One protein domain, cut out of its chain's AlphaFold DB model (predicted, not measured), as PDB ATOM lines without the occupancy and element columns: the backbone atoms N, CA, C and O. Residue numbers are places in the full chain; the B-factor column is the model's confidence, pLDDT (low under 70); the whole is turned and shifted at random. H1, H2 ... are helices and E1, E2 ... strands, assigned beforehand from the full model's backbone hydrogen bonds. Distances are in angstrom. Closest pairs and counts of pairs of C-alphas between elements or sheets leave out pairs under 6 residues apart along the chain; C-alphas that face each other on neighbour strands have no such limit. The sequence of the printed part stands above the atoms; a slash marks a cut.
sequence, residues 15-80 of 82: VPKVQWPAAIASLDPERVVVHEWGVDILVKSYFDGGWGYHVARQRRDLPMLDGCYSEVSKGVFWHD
ATOM      1  N   VAL A  15     194.633 299.220  64.995       92.31
ATOM      2  CA  VAL A  15     193.804 298.850  63.848       92.31
ATOM      3  C   VAL A  15     193.020 297.588  64.215       92.31
ATOM      4  O   VAL A  15     193.636 296.570  64.539       92.31
ATOM      5  N   PRO A  16     191.676 297.590  64.162       93.94
ATOM      6  CA  PRO A  16     190.888 296.392  64.439       93.94
ATOM      7  C   PRO A  16     191.193 295.258  63.452       93.94
ATOM      8  O   PRO A  16     191.317 295.511  62.254       93.94
ATOM      9  N   LYS A  17     191.209 294.000  63.924       91.75
ATOM     10  CA  LYS A  17     191.552 292.814  63.104       91.75
ATOM     11  C   LYS A  17     190.781 292.717  61.785       91.75
ATOM     12  O   LYS A  17     191.338 292.344  60.761       91.75
ATOM     13  N   VAL A  18     189.503 293.098  61.793       94.12
ATOM     14  CA  VAL A  18     188.625 293.068  60.608       94.12
ATOM     15  C   VAL A  18     189.027 294.060  59.512       94.12
ATOM     16  O   VAL A  18     188.537 293.959  58.393       94.12
ATOM     17  N   GLN A  19     189.886 295.028  59.832       94.88
ATOM     18  CA  GLN A  19     190.377 296.047  58.904       94.88
ATOM     19  C   GLN A  19     191.789 295.739  58.392       94.88
ATOM     20  O   GLN A  19     192.324 296.497  57.585       94.88
ATOM     21  N   TRP A  20     192.418 294.658  58.860       92.31
ATOM     22  CA  TRP A  20     193.769 294.316  58.436       92.31
ATOM     23  C   TRP A  20     193.782 293.884  56.967       92.31
ATOM     24  O   TRP A  20     192.976 293.039  56.568       92.31
ATOM     25  N   PRO A  21     194.717 294.408  56.151       91.69
ATOM     26  CA  PRO A  21     194.955 293.870  54.820       91.69
ATOM     27  C   PRO A  21     195.274 292.374  54.896       91.69
ATOM     28  O   PRO A  21     195.971 291.939  55.813       91.69
ATOM     29  N   ALA A  22     194.827 291.595  53.906       92.25
ATOM     30  CA  ALA A  22     194.985 290.136  53.905       92.25
ATOM     31  C   ALA A  22     196.441 289.680  54.122       92.25
ATOM     32  O   ALA A  22     196.677 288.731  54.860       92.25
ATOM     33  N   ALA A  23     197.410 290.398  53.545       89.19
ATOM     34  CA  ALA A  23     198.834 290.111  53.713       89.19
ATOM     35  C   ALA A  23     199.329 290.292  55.161       89.19
ATOM     36  O   ALA A  23     200.182 289.538  55.615       89.19
ATOM     37  N   ILE A  24     198.783 291.261  55.904       88.25
ATOM     38  CA  ILE A  24     199.115 291.461  57.320       88.25
ATOM     39  C   ILE A  24     198.388 290.430  58.176       88.25
ATOM     40  O   ILE A  24     198.998 289.800  59.032       88.25
ATOM     41  N   ALA A  25     197.102 290.199  57.902       90.94
ATOM     42  CA  ALA A  25     196.311 289.204  58.617       90.94
ATOM     43  C   ALA A  25     196.895 287.785  58.491       90.94
ATOM     44  O   ALA A  25     196.832 287.022  59.450       90.94
ATOM     45  N   SER A  26     197.508 287.437  57.351       89.38
ATOM     46  CA  SER A  26     198.145 286.127  57.155       89.38
ATOM     47  C   SER A  26     199.384 285.880  58.019       89.38
ATOM     48  O   SER A  26     199.797 284.731  58.140       89.38
ATOM     49  N   LEU A  27     199.965 286.925  58.618       84.88
ATOM     50  CA  LEU A  27     201.064 286.790  59.582       84.88
ATOM     51  C   LEU A  27     200.565 286.418  60.992       84.88
ATOM     52  O   LEU A  27     201.385 286.204  61.876       84.88
ATOM     53  N   ASP A  28     199.242 286.376  61.195       88.81
ATOM     54  CA  ASP A  28     198.568 286.226  62.491       88.81
ATOM     55  C   ASP A  28     199.127 287.148  63.597       88.81
ATOM     56  O   ASP A  28     199.523 286.675  64.665       88.81
ATOM     57  N   PRO A  29     199.197 288.478  63.371       89.31
ATOM     58  CA  PRO A  29     199.748 289.360  64.376       89.31
ATOM     59  C   PRO A  29     198.828 289.471  65.595       89.31
ATOM     60  O   PRO A  29     197.593 289.422  65.510       89.31
ATOM     61  N   GLU A  30     199.435 289.680  66.756       91.00
ATOM     62  CA  GLU A  30     198.716 290.019  67.978       91.00
ATOM     63  C   GLU A  30     198.080 291.407  67.836       91.00
ATOM     64  O   GLU A  30     196.913 291.608  68.193       91.00
ATOM     65  N   ARG A  31     198.837 292.352  67.261       90.38
ATOM     66  CA  ARG A  31     198.476 293.767  67.211       90.38
ATOM     67  C   ARG A  31     199.075 294.469  65.992       90.38
ATOM     68  O   ARG A  31     200.221 294.230  65.630       90.38
ATOM     69  N   VAL A  32     198.303 295.383  65.407       91.31
ATOM     70  CA  VAL A  32     198.767 296.326  64.382       91.31
ATOM     71  C   VAL A  32     198.443 297.733  64.857       91.31
ATOM     72  O   VAL A  32     197.274 298.045  65.104       91.31
ATOM     73  N   VAL A  33     199.465 298.572  64.978       91.00
ATOM     74  CA  VAL A  33     199.344 299.947  65.461       91.00
ATOM     75  C   VAL A  33     199.798 300.906  64.377       91.00
ATOM     76  O   VAL A  33     200.848 300.724  63.770       91.00
ATOM     77  N   VAL A  34     199.009 301.950  64.143       89.62
ATOM     78  CA  VAL A  34     199.399 303.072  63.285       89.62
ATOM     79  C   VAL A  34     199.740 304.269  64.161       89.62
ATOM     80  O   VAL A  34     198.971 304.659  65.045       89.62
ATOM     81  N   HIS A  35     200.884 304.868  63.879       86.12
ATOM     82  CA  HIS A  35     201.397 306.088  64.484       86.12
ATOM     83  C   HIS A  35     201.348 307.234  63.474       86.12
ATOM     84  O   HIS A  35     201.264 307.015  62.268       86.12
ATOM     85  N   GLU A  36     201.484 308.477  63.945       83.31
ATOM     86  CA  GLU A  36     201.662 309.625  63.035       83.31
ATOM     87  C   GLU A  36     202.911 309.480  62.143       83.31
ATOM     88  O   GLU A  36     202.986 310.083  61.076       83.31
ATOM     89  N   TRP A  37     203.886 308.682  62.576       81.12
ATOM     90  CA  TRP A  37     205.170 308.507  61.909       81.12
ATOM     91  C   TRP A  37     205.415 307.085  61.401       81.12
ATOM     92  O   TRP A  37     206.504 306.828  60.906       81.12
ATOM     93  N   GLY A  38     204.476 306.143  61.503       86.12
ATOM     94  CA  GLY A  38     204.806 304.758  61.163       86.12
ATOM     95  C   GLY A  38     203.720 303.738  61.432       86.12
ATOM     96  O   GLY A  38     202.601 304.083  61.816       86.12
ATOM     97  N   VAL A  39     204.072 302.477  61.213       89.06
ATOM     98  CA  VAL A  39     203.213 301.321  61.473       89.06
ATOM     99  C   VAL A  39     204.040 300.243  62.145       89.06
ATOM    100  O   VAL A  39     205.088 299.880  61.615       89.06
ATOM    101  N   ASP A  40     203.497 299.700  63.229       88.50
ATOM    102  CA  ASP A  40     204.047 298.559  63.953       88.50
ATOM    103  C   ASP A  40     203.100 297.360  63.794       88.50
ATOM    104  O   ASP A  40     201.893 297.457  64.033       88.50
ATOM    105  N   ILE A  41     203.643 296.217  63.388       89.31
ATOM    106  CA  ILE A  41     202.958 294.930  63.234       89.31
ATOM    107  C   ILE A  41     203.646 293.944  64.173       89.31
ATOM    108  O   ILE A  41     204.732 293.441  63.893       89.31
ATOM    109  N   LEU A  42     203.004 293.659  65.297       87.31
ATOM    110  CA  LEU A  42     203.570 292.850  66.367       87.31
ATOM    111  C   LEU A  42     202.966 291.444  66.317       87.31
ATOM    112  O   LEU A  42     201.754 291.298  66.507       87.31
ATOM    113  N   VAL A  43     203.784 290.413  66.080       80.19
ATOM    114  CA  VAL A  43     203.303 289.019  66.113       80.19
ATOM    115  C   VAL A  43     203.286 288.480  67.530       80.19
ATOM    116  O   VAL A  43     202.304 287.849  67.920       80.19
ATOM    117  N   LYS A  44     204.310 288.782  68.334       78.38
ATOM    118  CA  LYS A  44     204.330 288.396  69.744       78.38
ATOM    119  C   LYS A  44     204.902 289.494  70.627       78.38
ATOM    120  O   LYS A  44     206.107 289.760  70.622       78.38
ATOM    121  N   SER A  45     204.051 290.053  71.484       74.50
ATOM    122  CA  SER A  45     204.466 291.070  72.448       74.50
ATOM    123  C   SER A  45     205.712 290.658  73.231       74.50
ATOM    124  O   SER A  45     205.759 289.573  73.806       74.50
ATOM    125  N   TYR A  46     206.700 291.558  73.280       70.12
ATOM    126  CA  TYR A  46     207.967 291.423  74.015       70.12
ATOM    127  C   TYR A  46     208.976 290.390  73.488       70.12
ATOM    128  O   TYR A  46     209.992 290.180  74.151       70.12
ATOM    129  N   PHE A  47     208.729 289.746  72.342       70.19
ATOM    130  CA  PHE A  47     209.598 288.667  71.852       70.19
ATOM    131  C   PHE A  47     210.277 288.933  70.512       70.19
ATOM    132  O   PHE A  47     211.329 288.342  70.284       70.19
ATOM    133  N   ASP A  48     209.693 289.750  69.638       69.00
ATOM    134  CA  ASP A  48     210.129 289.829  68.241       69.00
ATOM    135  C   ASP A  48     210.345 291.250  67.713       69.00
ATOM    136  O   ASP A  48     210.765 291.381  66.575       69.00
ATOM    137  N   GLY A  49     210.003 292.301  68.470       74.62
ATOM    138  CA  GLY A  49     210.043 293.696  68.001       74.62
ATOM    139  C   GLY A  49     209.099 294.023  66.838       74.62
ATOM    140  O   GLY A  49     208.922 295.194  66.511       74.62
ATOM    141  N   GLY A  50     208.436 293.012  66.273       84.94
ATOM    142  CA  GLY A  50     207.532 293.109  65.142       84.94
ATOM    143  C   GLY A  50     208.194 293.493  63.816       84.94
ATOM    144  O   GLY A  50     209.400 293.702  63.700       84.94
ATOM    145  N   TRP A  51     207.347 293.610  62.802       88.69
ATOM    146  CA  TRP A  51     207.656 294.273  61.541       88.69
ATOM    147  C   TRP A  51     207.125 295.692  61.599       88.69
ATOM    148  O   TRP A  51     206.112 295.953  62.249       88.69
ATOM    149  N   GLY A  52     207.721 296.595  60.841       89.06
ATOM    150  CA  GLY A  52     207.173 297.932  60.766       89.06
ATOM    151  C   GLY A  52     207.989 298.878  59.924       89.06
ATOM    152  O   GLY A  52     209.064 298.556  59.412       89.06
ATOM    153  N   TYR A  53     207.467 300.090  59.792       88.75
ATOM    154  CA  TYR A  53     208.230 301.186  59.222       88.75
ATOM    155  C   TYR A  53     208.042 302.468  60.008       88.75
ATOM    156  O   TYR A  53     206.990 302.729  60.587       88.75
ATOM    157  N   HIS A  54     209.081 303.288  59.966       88.56
ATOM    158  CA  HIS A  54     209.183 304.534  60.693       88.56
ATOM    159  C   HIS A  54     209.647 305.646  59.757       88.56
ATOM    160  O   HIS A  54     210.609 305.496  59.005       88.56
ATOM    161  N   VAL A  55     208.973 306.785  59.820       88.44
ATOM    162  CA  VAL A  55     209.315 308.017  59.117       88.44
ATOM    163  C   VAL A  55     209.938 308.963  60.129       88.44
ATOM    164  O   VAL A  55     209.245 309.617  60.910       88.44
ATOM    165  N   ALA A  56     211.264 309.028  60.131       84.62
ATOM    166  CA  ALA A  56     212.026 309.805  61.097       84.62
ATOM    167  C   ALA A  56     212.797 310.933  60.410       84.62
ATOM    168  O   ALA A  56     213.325 310.783  59.308       84.62
ATOM    169  N   ARG A  57     212.906 312.083  61.088       81.56
ATOM    170  CA  ARG A  57     213.758 313.188  60.616       81.56
ATOM    171  C   ARG A  57     215.235 312.824  60.712       81.56
ATOM    172  O   ARG A  57     216.028 313.280  59.890       81.56
ATOM    173  N   GLN A  58     215.601 312.059  61.738       80.69
ATOM    174  CA  GLN A  58     216.958 311.593  61.982       80.69
ATOM    175  C   GLN A  58     216.917 310.148  62.473       80.69
ATOM    176  O   GLN A  58     216.025 309.765  63.222       80.69
ATOM    177  N   ARG A  59     217.925 309.355  62.100       78.31
ATOM    178  CA  ARG A  59     218.011 307.931  62.461       78.31
ATOM    179  C   ARG A  59     217.968 307.684  63.975       78.31
ATOM    180  O   ARG A  59     217.330 306.750  64.428       78.31
ATOM    181  N   ARG A  60     218.566 308.580  64.767       82.25
ATOM    182  CA  ARG A  60     218.560 308.514  66.242       82.25
ATOM    183  C   ARG A  60     217.175 308.648  66.887       82.25
ATOM    184  O   ARG A  60     217.056 308.423  68.085       82.25
ATOM    185  N   ASP A  61     216.175 309.095  66.128       81.12
ATOM    186  CA  ASP A  61     214.807 309.269  66.619       81.12
ATOM    187  C   ASP A  61     213.995 307.965  66.498       81.12
ATOM    188  O   ASP A  61     212.846 307.912  66.933       81.12
ATOM    189  N   LEU A  62     214.577 306.919  65.898       83.75
ATOM    190  CA  LEU A  62     213.945 305.616  65.752       83.75
ATOM    191  C   LEU A  62     213.872 304.888  67.107       83.75
ATOM    192  O   LEU A  62     214.827 304.932  67.885       83.75
ATOM    193  N   PRO A  63     212.760 304.197  67.407       76.81
ATOM    194  CA  PRO A  63     212.552 303.558  68.704       76.81
ATOM    195  C   PRO A  63     213.285 302.221  68.871       76.81
ATOM    196  O   PRO A  63     213.374 301.735  69.998       76.81
ATOM    197  N   MET A  64     213.816 301.633  67.792       79.38
ATOM    198  CA  MET A  64     214.631 300.411  67.868       79.38
ATOM    199  C   MET A  64     216.119 300.696  67.652       79.38
ATOM    200  O   MET A  64     216.515 301.792  67.262       79.38
ATOM    201  N   LEU A  65     216.954 299.692  67.919       81.19
ATOM    202  CA  LEU A  65     218.403 299.790  67.768       81.19
ATOM    203  C   LEU A  65     218.805 299.966  66.296       81.19
ATOM    204  O   LEU A  65     218.167 299.428  65.394       81.19
ATOM    205  N   ASP A  66     219.926 300.654  66.062       78.06
ATOM    206  CA  ASP A  66     220.416 300.992  64.718       78.06
ATOM    207  C   ASP A  66     220.615 299.783  63.787       78.06
ATOM    208  O   ASP A  66     220.560 299.945  62.569       78.06
ATOM    209  N   GLY A  67     220.825 298.585  64.341       83.25
ATOM    210  CA  GLY A  67     220.990 297.341  63.582       83.25
ATOM    211  C   GLY A  67     219.689 296.690  63.101       83.25
ATOM    212  O   GLY A  67     219.759 295.795  62.266       83.25
ATOM    213  N   CYS A  68     218.527 297.125  63.593       86.88
ATOM    214  CA  CYS A  68     217.235 296.541  63.223       86.88
ATOM    215  C   CYS A  68     216.632 297.178  61.956       86.88
ATOM    216  O   CYS A  68     215.687 296.639  61.390       86.88
ATOM    217  N   TYR A  69     217.158 298.325  61.506       88.62
ATOM    218  CA  TYR A  69     216.557 299.111  60.428       88.62
ATOM    219  C   TYR A  69     217.320 299.052  59.106       88.62
ATOM    220  O   TYR A  69     218.543 299.209  59.057       88.62
ATOM    221  N   SER A  70     216.548 298.995  58.022       90.81
ATOM    222  CA  SER A  70     216.973 299.287  56.653       90.81
ATOM    223  C   SER A  70     216.302 300.574  56.161       90.81
ATOM    224  O   SER A  70     215.080 300.699  56.201       90.81
ATOM    225  N   GLU A  71     217.080 301.550  55.681       91.62
ATOM    226  CA  GLU A  71     216.522 302.764  55.066       91.62
ATOM    227  C   GLU A  71     216.068 302.446  53.633       91.62
ATOM    228  O   GLU A  71     216.888 302.218  52.746       91.62
ATOM    229  N   VAL A  72     214.752 302.399  53.415       91.12
ATOM    230  CA  VAL A  72     214.146 302.036  52.116       91.12
ATOM    231  C   VAL A  72     213.909 303.253  51.221       91.12
ATOM    232  O   VAL A  72     213.805 303.134  50.003       91.12
ATOM    233  N   SER A  73     213.824 304.439  51.822       88.62
ATOM    234  CA  SER A  73     213.781 305.738  51.152       88.62
ATOM    235  C   SER A  73     214.234 306.813  52.137       88.62
ATOM    236  O   SER A  73     214.303 306.557  53.335       88.62
ATOM    237  N   LYS A  74     214.522 308.026  51.658       89.62
ATOM    238  CA  LYS A  74     215.054 309.116  52.488       89.62
ATOM    239  C   LYS A  74     214.151 309.382  53.699       89.62
ATOM    240  O   LYS A  74     213.053 309.920  53.542       89.62
ATOM    241  N   GLY A  75     214.647 309.060  54.893       87.88
ATOM    242  CA  GLY A  75     213.921 309.237  56.155       87.88
ATOM    243  C   GLY A  75     212.822 308.200  56.427       87.88
ATOM    244  O   GLY A  75     212.063 308.386  57.375       87.88
ATOM    245  N   VAL A  76     212.724 307.134  55.623       88.88
ATOM    246  CA  VAL A  76     211.788 306.014  55.798       88.88
ATOM    247  C   VAL A  76     212.582 304.743  56.078       88.88
ATOM    248  O   VAL A  76     213.349 304.268  55.239       88.88
ATOM    249  N   PHE A  77     212.366 304.175  57.257       91.31
ATOM    250  CA  PHE A  77     213.127 303.056  57.790       91.31
ATOM    251  C   PHE A  77     212.201 301.867  57.998       91.31
ATOM    252  O   PHE A  77     211.249 301.966  58.764       91.31
ATOM    253  N   TRP A  78     212.472 300.762  57.315       91.12
ATOM    254  CA  TRP A  78     211.803 299.480  57.519       91.12
ATOM    255  C   TRP A  78     212.564 298.661  58.560       91.12
ATOM    256  O   TRP A  78     213.797 298.707  58.578       91.12
ATOM    257  N   HIS A  79     211.857 297.894  59.380       89.19
ATOM    258  CA  HIS A  79     212.452 296.838  60.188       89.19
ATOM    259  C   HIS A  79     211.653 295.543  60.069       89.19
ATOM    260  O   HIS A  79     210.425 295.538  59.945       89.19
ATOM    261  N   ASP A  80     212.399 294.453  60.136       87.94
ATOM    262  CA  ASP A  80     211.894 293.109  60.377       87.94
ATOM    263  C   ASP A  80     212.008 292.801  61.883       87.94
ATOM    264  O   ASP A  80     212.558 293.622  62.630       87.94
TER     265      ASP A  80
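Overview. This is residues 15 to 80 of the 82 residues of an uncharacterized protein of Sphingomonas sp. HMP6 (UniProt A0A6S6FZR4). A single twisted sheet of five short strands makes the body, with one short helix, H1, near the E1 end of the sheet and a long loop, residues 56 to 68, near the E4 end. The printed part has 66 residues, in the order H1, E1, E2, E3, E4, E5; the sheet order is E1, E2, E3, E5, E4, antiparallel throughout. The class is mostly strand, though under half of the residues are in named elements. The whole is compact, with a radius of gyration of the C-alphas of 12.1 A, and only just elongated, spanning 34 by 22 by 17 A.

Arrangement. H1, residues 22 to 25, only grazes the sheet with its residues 24 to 25; it is too short for an O i to N i+4 pair, and its one O i to N i+3 pair is within range. E1, residues 31 to 35, an edge strand, forms a hairpin with E2, residues 38 to 42, with N 33 and O 40 at 2.8 A. E2 forms a hairpin with E3, residues 51 to 55, with N 41 and O 51 at 2.7 A; E1, E2 and E3 are a meander, each strand the antiparallel neighbour of the one before. E4, residues 69 to 73, the other edge strand, is apart from E3. E5, residues 76 to 79, forms a hairpin with E4, with N 78 and O 70 at 2.8 A, and is the antiparallel neighbour of E3, with N 54 and O 77 at 2.8 A.

Along the chain. H1 begins at C-alpha 22 (194.985, 290.136, 53.905) and is 5.0 A long. E1 measures 13.0 A, E2 13.1 A, E3 14.1 A, E4 11.7 A and E5 10.2 A, ending at C-alpha 79 (212.452, 296.838, 60.188).

Size, cuts and confidence. The C-alphas of Val 18 and Arg 60, the two farthest apart, are 34.2 A apart. The printed part has no cut, and the link from E3 to E4 is long. Mean pLDDT of the printed part is 86.2; residue 48 is under 70.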